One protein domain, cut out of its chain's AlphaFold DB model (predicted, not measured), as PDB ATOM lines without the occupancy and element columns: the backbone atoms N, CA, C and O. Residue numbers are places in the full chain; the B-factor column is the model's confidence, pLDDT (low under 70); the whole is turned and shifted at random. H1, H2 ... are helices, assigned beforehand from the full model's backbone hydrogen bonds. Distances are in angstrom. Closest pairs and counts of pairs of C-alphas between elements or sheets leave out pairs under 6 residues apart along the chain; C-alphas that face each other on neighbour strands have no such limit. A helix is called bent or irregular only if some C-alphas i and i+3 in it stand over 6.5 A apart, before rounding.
ATOM      1  N   ASP A  17     121.853 113.284  92.524       70.62
ATOM      2  CA  ASP A  17     121.022 113.675  93.665       70.62
ATOM      3  C   ASP A  17     120.979 112.609  94.779       70.62
ATOM      4  O   ASP A  17     121.287 112.913  95.931       70.62
ATOM      5  N   ALA A  18     120.740 111.338  94.434       72.56
ATOM      6  CA  ALA A  18     120.707 110.234  95.397       72.56
ATOM      7  C   ALA A  18     122.078 110.005  96.058       72.56
ATOM      8  O   ALA A  18     122.172 109.735  97.257       72.56
ATOM      9  N   TRP A  19     123.160 110.163  95.290       76.94
ATOM     10  CA  TRP A  19     124.518 110.117  95.829       76.94
ATOM     11  C   TRP A  19     124.871 111.361  96.650       76.94
ATOM     12  O   TRP A  19     125.610 111.233  97.621       76.94
ATOM     13  N   SER A  20     124.341 112.542  96.318       76.88
ATOM     14  CA  SER A  20     124.625 113.789  97.038       76.88
ATOM     15  C   SER A  20     124.244 113.696  98.514       76.88
ATOM     16  O   SER A  20     125.052 114.028  99.376       76.88
ATOM     17  N   VAL A  21     123.069 113.138  98.812       73.62
ATOM     18  CA  VAL A  21     122.574 112.977 100.184       73.62
ATOM     19  C   VAL A  21     123.447 111.982 100.953       73.62
ATOM     20  O   VAL A  21     123.871 112.261 102.073       73.62
ATOM     21  N   TYR A  22     123.798 110.858 100.316       76.25
ATOM     22  CA  TYR A  22     124.685 109.845 100.894       76.25
ATOM     23  C   TYR A  22     126.075 110.406 101.223       76.25
ATOM     24  O   TYR A  22     126.602 110.199 102.315       76.25
ATOM     25  N   LEU A  23     126.674 111.115 100.267       78.31
ATOM     26  CA  LEU A  23     128.039 111.625 100.351       78.31
ATOM     27  C   LEU A  23     128.142 112.855 101.267       78.31
ATOM     28  O   LEU A  23     129.212 113.116 101.816       78.31
ATOM     29  N   GLU A  24     127.053 113.601 101.449       77.56
ATOM     30  CA  GLU A  24     126.988 114.708 102.400       77.56
ATOM     31  C   GLU A  24     126.829 114.219 103.842       77.56
ATOM     32  O   GLU A  24     127.644 114.576 104.691       77.56
ATOM     33  N   ALA A  25     125.809 113.398 104.114       73.69
ATOM     34  CA  ALA A  25     125.429 113.024 105.475       73.69
ATOM     35  C   ALA A  25     126.183 111.798 106.014       73.69
ATOM     36  O   ALA A  25     126.334 111.657 107.226       73.69
ATOM     37  N   GLY A  26     126.639 110.880 105.152       66.88
ATOM     38  CA  GLY A  26     127.342 109.646 105.540       66.88
ATOM     39  C   GLY A  26     126.489 108.605 106.272       66.88
ATOM     40  O   GLY A  26     126.855 107.429 106.361       66.88
ATOM     41  N   PHE A  27     125.334 109.012 106.788       57.94
ATOM     42  CA  PHE A  27     124.373 108.159 107.449       57.94
ATOM     43  C   PHE A  27     122.977 108.776 107.344       57.94
ATOM     44  O   PHE A  27     122.824 109.971 107.573       57.94
ATOM     45  N   ASP A  28     121.998 107.915 107.069       52.50
ATOM     46  CA  ASP A  28     120.546 108.147 107.059       52.50
ATOM     47  C   ASP A  28     119.901 108.366 105.668       52.50
ATOM     48  O   ASP A  28     120.377 109.138 104.842       52.50
ATOM     49  N   PHE A  29     118.813 107.618 105.428       51.81
ATOM     50  CA  PHE A  29     117.989 107.536 104.203       51.81
ATOM     51  C   PHE A  29     118.591 106.839 102.964       51.81
ATOM     52  O   PHE A  29     118.521 107.326 101.839       51.81
ATOM     53  N   PHE A  30     119.082 105.606 103.135       60.72
ATOM     54  CA  PHE A  30     119.510 104.734 102.022       60.72
ATOM     55  C   PHE A  30     118.361 104.035 101.276       60.72
ATOM     56  O   PHE A  30     118.596 103.158 100.447       60.72
ATOM     57  N   GLU A  31     117.116 104.383 101.592       57.94
ATOM     58  CA  GLU A  31     115.909 103.738 101.064       57.94
ATOM     59  C   GLU A  31     115.732 104.000  99.561       57.94
ATOM     60  O   GLU A  31     115.157 103.175  98.850       57.94
ATOM     61  N   ASP A  32     116.279 105.119  99.073       58.75
ATOM     62  CA  ASP A  32     116.182 105.534  97.672       58.75
ATOM     63  C   ASP A  32     117.354 105.043  96.801       58.75
ATOM     64  O   ASP A  32     117.196 104.855  95.599       58.75
ATOM     65  N   LEU A  33     118.504 104.699  97.393       66.00
ATOM     66  CA  LEU A  33     119.644 104.109  96.672       66.00
ATOM     67  C   LEU A  33     119.282 102.848  95.853       66.00
ATOM     68  O   LEU A  33     119.672 102.773  94.683       66.00
ATOM     69  N   PRO A  34     118.513 101.869  96.378       64.19
ATOM     70  CA  PRO A  34     118.066 100.735  95.574       64.19
ATOM     71  C   PRO A  34     117.054 101.129  94.486       64.19
ATOM     72  O   PRO A  34     117.045 100.497  93.427       64.19
ATOM     73  N   SER A  35     116.241 102.172  94.699       59.59
ATOM     74  CA  SER A  35     115.365 102.746  93.660       59.59
ATOM     75  C   SER A  35     116.170 103.434  92.556       59.59
ATOM     76  O   SER A  35     115.821 103.320  91.380       59.59
ATOM     77  N   ALA A  36     117.298 104.049  92.910       61.59
ATOM     78  CA  ALA A  36     118.269 104.639  91.995       61.59
ATOM     79  C   ALA A  36     119.162 103.593  91.295       61.59
ATOM     80  O   ALA A  36     119.979 103.945  90.449       61.59
ATOM     81  N   GLY A  37     119.017 102.300  91.604       62.66
ATOM     82  CA  GLY A  37     119.795 101.232  90.973       62.66
ATOM     83  C   GLY A  37     121.194 101.025  91.558       62.66
ATOM     84  O   GLY A  37     122.010 100.341  90.936       62.66
ATOM     85  N   VAL A  38     121.476 101.569  92.746       66.62
ATOM     86  CA  VAL A  38     122.694 101.258  93.505       66.62
ATOM     87  C   VAL A  38     122.566  99.875  94.131       66.62
ATOM     88  O   VAL A  38     121.545  99.524  94.730       66.62
ATOM     89  N   LEU A  39     123.626  99.079  94.006       65.88
ATOM     90  CA  LEU A  39     123.731  97.804  94.703       65.88
ATOM     91  C   LEU A  39     124.006  98.068  96.182       65.88
ATOM     92  O   LEU A  39     125.124  98.390  96.580       65.88
ATOM     93  N   VAL A  40     122.957  97.923  96.986       68.12
ATOM     94  CA  VAL A  40     123.043  97.971  98.442       68.12
ATOM     95  C   VAL A  40     123.111  96.564  99.026       68.12
ATOM     96  O   VAL A  40     122.481  95.625  98.530       68.12
ATOM     97  N   ASP A  41     123.902  96.431 100.082       67.44
ATOM     98  CA  ASP A  41     124.067  95.203 100.841       67.44
ATOM     99  C   ASP A  41     122.804  94.866 101.650       67.44
ATOM    100  O   ASP A  41     121.806  95.590 101.630       67.44
ATOM    101  N   GLU A  42     122.825  93.769 102.404       64.69
ATOM    102  CA  GLU A  42     121.661  93.337 103.188       64.69
ATOM    103  C   GLU A  42     121.179  94.328 104.244       64.69
ATOM    104  O   GLU A  42     120.009  94.316 104.620       64.69
ATOM    105  N   THR A  43     122.080  95.215 104.652       62.94
ATOM    106  CA  THR A  43     121.851  96.310 105.594       62.94
ATOM    107  C   THR A  43     121.370  97.592 104.899       62.94
ATOM    108  O   THR A  43     121.262  98.632 105.541       62.94
ATOM    109  N   GLY A  44     121.140  97.563 103.581       63.84
ATOM    110  CA  GLY A  44     120.727  98.730 102.797       63.84
ATOM    111  C   GLY A  44     121.843  99.747 102.552       63.84
ATOM    112  O   GLY A  44     121.561 100.850 102.109       63.84
ATOM    113  N   LYS A  45     123.109  99.402 102.813       66.44
ATOM    114  CA  LYS A  45     124.258 100.289 102.579       66.44
ATOM    115  C   LYS A  45     124.952  99.949 101.260       66.44
ATOM    116  O   LYS A  45     125.163  98.762 101.014       66.44
ATOM    117  N   PRO A  46     125.337 100.934 100.431       70.88
ATOM    118  CA  PRO A  46     126.184 100.664  99.278       70.88
ATOM    119  C   PRO A  46     127.550 100.154  99.745       70.88
ATOM    120  O   PRO A  46     128.020 100.507 100.832       70.88
ATOM    121  N   SER A  47     128.189  99.317  98.928       75.38
ATOM    122  CA  SER A  47     129.566  98.902  99.202       75.38
ATOM    123  C   SER A  47     130.493 100.122  99.167       75.38
ATOM    124  O   SER A  47     130.299 101.026  98.352       75.38
ATOM    125  N   MET A  48     131.525 100.142 100.019       75.12
ATOM    126  CA  MET A  48     132.512 101.235 100.039       75.12
ATOM    127  C   MET A  48     133.189 101.434  98.679       75.12
ATOM    128  O   MET A  48     133.547 102.555  98.340       75.12
ATOM    129  N   GLU A  49     133.347 100.365  97.899       75.69
ATOM    130  CA  GLU A  49     133.918 100.429  96.550       75.69
ATOM    131  C   GLU A  49     133.005 101.192  95.579       75.69
ATOM    132  O   GLU A  49     133.480 102.032  94.819       75.69
ATOM    133  N   ASP A  50     131.695 100.948  95.649       76.25
ATOM    134  CA  ASP A  50     130.685 101.607  94.810       76.25
ATOM    135  C   ASP A  50     130.557 103.088  95.200       76.25
ATOM    136  O   ASP A  50     130.553 103.972  94.345       76.25
ATOM    137  N   ALA A  51     130.576 103.373  96.508       77.62
ATOM    138  CA  ALA A  51     130.611 104.734  97.033       77.62
ATOM    139  C   ALA A  51     131.884 105.493  96.619       77.62
ATOM    140  O   ALA A  51     131.806 106.667  96.268       77.62
ATOM    141  N   ALA A  52     133.047 104.834  96.610       78.50
ATOM    142  CA  ALA A  52     134.298 105.433  96.152       78.50
ATOM    143  C   ALA A  52     134.290 105.715  94.639       78.50
ATOM    144  O   ALA A  52     134.793 106.757  94.210       78.50
ATOM    145  N   GLU A  53     133.720 104.817  93.830       79.38
ATOM    146  CA  GLU A  53     133.564 105.007  92.383       79.38
ATOM    147  C   GLU A  53     132.603 106.167  92.084       79.38
ATOM    148  O   GLU A  53     132.940 107.065  91.308       79.38
ATOM    149  N   ALA A  54     131.454 106.209  92.762       78.94
ATOM    150  CA  ALA A  54     130.490 107.299  92.651       78.94
ATOM    151  C   ALA A  54     131.077 108.635  93.122       78.94
ATOM    152  O   ALA A  54     130.896 109.656  92.458       78.94
ATOM    153  N   TRP A  55     131.841 108.636  94.218       82.50
ATOM    154  CA  TRP A  55     132.564 109.819  94.674       82.50
ATOM    155  C   TRP A  55     133.540 110.301  93.601       82.50
ATOM    156  O   TRP A  55     133.487 111.458  93.212       82.50
ATOM    157  N   GLN A  56     134.373 109.439  93.019       81.00
ATOM    158  CA  GLN A  56     135.277 109.880  91.948       81.00
ATOM    159  C   GLN A  56     134.548 110.400  90.702       81.00
ATOM    160  O   GLN A  56     135.060 111.309  90.047       81.00
ATOM    161  N   ALA A  57     133.376 109.852  90.381       80.38
ATOM    162  CA  ALA A  57     132.586 110.270  89.228       80.38
ATOM    163  C   ALA A  57     131.866 111.613  89.438       80.38
ATOM    164  O   ALA A  57     131.802 112.416  88.508       80.38
ATOM    165  N   TYR A  58     131.338 111.865  90.640       79.88
ATOM    166  CA  TYR A  58     130.433 112.989  90.908       79.88
ATOM    167  C   TYR A  58     130.992 114.042  91.871       79.88
ATOM    168  O   TYR A  58     130.404 115.113  91.989       79.88
ATOM    169  N   ALA A  59     132.120 113.797  92.543       80.00
ATOM    170  CA  ALA A  59     132.639 114.707  93.565       80.00
ATOM    171  C   ALA A  59     132.963 116.105  93.041       80.00
ATOM    172  O   ALA A  59     132.812 117.057  93.792       80.00
ATOM    173  N   ASP A  60     133.409 116.258  91.791       80.62
ATOM    174  CA  ASP A  60     133.705 117.587  91.233       80.62
ATOM    175  C   ASP A  60     132.431 118.442  91.130       80.62
ATOM    176  O   ASP A  60     132.397 119.577  91.606       80.62
ATOM    177  N   ASP A  61     131.358 117.849  90.606       81.88
ATOM    178  CA  ASP A  61     130.058 118.499  90.443       81.88
ATOM    179  C   ASP A  61     129.376 118.729  91.801       81.88
ATOM    180  O   ASP A  61     128.922 119.833  92.095       81.88
ATOM    181  N   LEU A  62     129.426 117.737  92.698       79.00
ATOM    182  CA  LEU A  62     128.924 117.857  94.068       79.00
ATOM    183  C   LEU A  62     129.659 118.940  94.851       79.00
ATOM    184  O   LEU A  62     129.017 119.766  95.487       79.00
ATOM    185  N   LEU A  63     130.992 118.995  94.781       78.94
ATOM    186  CA  LEU A  63     131.769 120.053  95.425       78.94
ATOM    187  C   LEU A  63     131.467 121.422  94.820       78.94
ATOM    188  O   LEU A  63     131.459 122.397  95.563       78.94
ATOM    189  N   ALA A  64     131.192 121.522  93.518       80.25
ATOM    190  CA  ALA A  64     130.778 122.775  92.895       80.25
ATOM    191  C   ALA A  64     129.385 123.219  93.377       80.25
ATOM    192  O   ALA A  64     129.220 124.367  93.792       80.25
ATOM    193  N   ILE A  65     128.403 122.312  93.395       79.00
ATOM    194  CA  ILE A  65     127.043 122.563  93.900       79.00
ATOM    195  C   ILE A  65     127.093 122.948  95.380       79.00
ATOM    196  O   ILE A  65     126.522 123.959  95.797       79.00
ATOM    197  N   TRP A  66     127.831 122.182  96.178       76.81
ATOM    198  CA  TRP A  66     128.025 122.450  97.591       76.81
ATOM    199  C   TRP A  66     128.820 123.725  97.828       76.81
ATOM    200  O   TRP A  66     128.484 124.444  98.749       76.81
ATOM    201  N   ALA A  67     129.803 124.091  97.009       74.06
ATOM    202  CA  ALA A  67     130.496 125.373  97.152       74.06
ATOM    203  C   ALA A  67     129.556 126.570  96.921       74.06
ATOM    204  O   ALA A  67     129.729 127.617  97.546       74.06
ATOM    205  N   ILE A  68     128.550 126.418  96.055       71.94
ATOM    206  CA  ILE A  68     127.533 127.447  95.797       71.94
ATOM    207  C   ILE A  68     126.506 127.499  96.941       71.94
ATOM    208  O   ILE A  68     126.105 128.588  97.356       71.94
ATOM    209  N   SER A  69     126.096 126.340  97.467       66.25
ATOM    210  CA  SER A  69     125.043 126.227  98.487       66.25
ATOM    211  C   SER A  69     125.559 126.365  99.934       66.25
ATOM    212  O   SER A  69     124.908 126.982 100.778       66.25
ATOM    213  N   ARG A  70     126.771 125.878 100.240       60.56
ATOM    214  CA  ARG A  70     127.436 125.909 101.563       60.56
ATOM    215  C   ARG A  70     128.095 127.243 101.869       60.56
ATOM    216  O   ARG A  70     129.192 127.313 102.415       60.56
ATOM    217  N   ARG A  71     127.388 128.339 101.626       49.81
ATOM    218  CA  ARG A  71     127.846 129.656 102.077       49.81
ATOM    219  C   ARG A  71     127.923 129.762 103.618       49.81
ATOM    220  O   ARG A  71     128.397 130.785 104.092       49.81
ATOM    221  N   HIS A  72     127.459 128.754 104.382       44.19
ATOM    222  CA  HIS A  72     127.249 128.867 105.835       44.19
ATOM    223  C   HIS A  72     127.319 127.587 106.712       44.19
ATOM    224  O   HIS A  72     127.015 127.701 107.897       44.19
ATOM    225  N   HIS A  73     127.693 126.395 106.222       46.22
ATOM    226  CA  HIS A  73     127.792 125.197 107.087       46.22
ATOM    227  C   HIS A  73     129.253 124.830 107.385       46.22
ATOM    228  O   HIS A  73     130.046 124.629 106.473       46.22
ATOM    229  N   GLU A  74     129.579 124.765 108.676       53.53
ATOM    230  CA  GLU A  74     130.926 124.691 109.268       53.53
ATOM    231  C   GLU A  74     131.606 123.308 109.162       53.53
ATOM    232  O   GLU A  74     132.741 123.160 109.597       53.53
ATOM    233  N   ASN A  75     130.951 122.301 108.568       60.72
ATOM    234  CA  ASN A  75     131.478 120.934 108.498       60.72
ATOM    235  C   ASN A  75     131.705 120.471 107.053       60.72
ATOM    236  O   ASN A  75     130.851 120.666 106.180       60.72
ATOM    237  N   ASP A  76     132.857 119.837 106.826       69.94
ATOM    238  CA  ASP A  76     133.158 119.103 105.600       69.94
ATOM    239  C   ASP A  76     132.184 117.920 105.425       69.94
ATOM    240  O   ASP A  76     131.721 117.338 106.407       69.94
ATOM    241  N   PRO A  77     131.830 117.557 104.180       75.12
ATOM    242  CA  PRO A  77     130.937 116.434 103.925       75.12
ATOM    243  C   PRO A  77     131.616 115.122 104.299       75.12
ATOM    244  O   PRO A  77     132.815 114.951 104.057       75.12
ATOM    245  N   TRP A  78     130.825 114.156 104.768       81.50
ATOM    246  CA  TRP A  78     131.335 112.848 105.173       81.50
ATOM    247  C   TRP A  78     132.189 112.185 104.086       81.50
ATOM    248  O   TRP A  78     133.229 111.603 104.379       81.50
ATOM    249  N   ALA A  79     131.818 112.320 102.811       79.75
ATOM    250  CA  ALA A  79     132.596 111.761 101.712       79.75
ATOM    251  C   ALA A  79     133.993 112.379 101.554       79.75
ATOM    252  O   ALA A  79     134.927 111.670 101.179       79.75
ATOM    253  N   VAL A  80     134.168 113.669 101.864       80.50
ATOM    254  CA  VAL A  80     135.495 114.306 101.877       80.50
ATOM    255  C   VAL A  80     136.311 113.790 103.054       80.50
ATOM    256  O   VAL A  80     137.488 113.490 102.873       80.50
ATOM    257  N   GLU A  81     135.709 113.624 104.230       80.12
ATOM    258  CA  GLU A  81     136.411 113.042 105.379       80.12
ATOM    259  C   GLU A  81     136.795 111.577 105.135       80.12
ATOM    260  O   GLU A  81     137.886 111.140 105.503       80.12
ATOM    261  N   GLN A  82     135.920 110.820 104.470       82.56
ATOM    262  CA  GLN A  82     136.072 109.379 104.341       82.56
ATOM    263  C   GLN A  82     136.921 108.949 103.142       82.56
ATOM    264  O   GLN A  82     137.719 108.017 103.265       82.56
ATOM    265  N   PHE A  83     136.759 109.612 101.993       79.38
ATOM    266  CA  PHE A  83     137.460 109.297 100.742       79.38
ATOM    267  C   PHE A  83     138.500 110.353 100.346       79.38
ATOM    268  O   PHE A  83     139.334 110.095  99.474       79.38
ATOM    269  N   GLY A  84     138.484 111.528 100.978       76.94
ATOM    270  CA  GLY A  84     139.337 112.657 100.620       76.94
ATOM    271  C   GLY A  84     138.796 113.477  99.447       76.94
ATOM    272  O   GLY A  84     137.794 113.149  98.811       76.94
TER     273      GLY A  84
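AT A GLANCE: This is residues 17 to 84 of the 94 residues of an uncharacterized protein of Rhizobium sp. AQ_MP (UniProt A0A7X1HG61). A long helix, H2, bends into a wide V, and two short helices, H1 and H3, lie crosswise to each other on the inner side of the bend. A long loop, residues 26 to 47, fills out one end of the domain, while residues 67 to 74 stick out at the other. The printed part has 68 residues with three named helices, H1, H2 and H3 in chain order, and no named strand; the class is all helix. It is compact, with a radius of gyration of the C-alphas of 11.9 A, yet elongated, spanning 36 by 20 by 19 A.

IN THESE COORDINATES: H1, residues 17 to 25, begins at C-alpha 17 (121.022, 113.675, 93.665) and is 12.6 A long. H2, residues 48 to 69, was assigned as one helix by its hydrogen bonds but is bent: C-alphas 57 and 60 are 7.7 A apart. Its arms are H2a, residues 48 to 57, 14.1 A, and H2b, residues 60 to 69, 14.2 A. H3, residues 78 to 83, ends at C-alpha 83 (137.460, 109.297, 100.742).

HOW THE PARTS SIT: H1 touches H3, about perpendicular at 87 degrees; their closest C-alphas, Leu 23 and Ala 79, are 4.8 A apart. H1 is close to H2a but not clearly touching, with the closest C-alphas, Trp 19 and Ala 54, at 7.3 A. H1 is likewise close to H2b but not clearly touching, the closest C-alphas being Ser 20 and Leu 62, 6.6 A. H2a and H2b are about perpendicular, at 76 degrees. H3 only just touches H2a, with 3 pairs of C-alphas within 8 A, the closest Ala 52 and Phe 83 at 6.8 A. H2b and H3 are apart. Every O i to N i+4 pair is within hydrogen-bond range in H2a, H2b and H3; in H1, 4 of 5 are.

THE WHOLE: The farthest C-alphas, Glu 42 and Arg 71, are 36.9 A apart. The printed part has no cut. The link from H1 to H2 is long, 22 residues; that from H2 to H3 is short. Mean pLDDT of the printed part is 70.6, with residues 26 to 45 and 69 to 76 under 70.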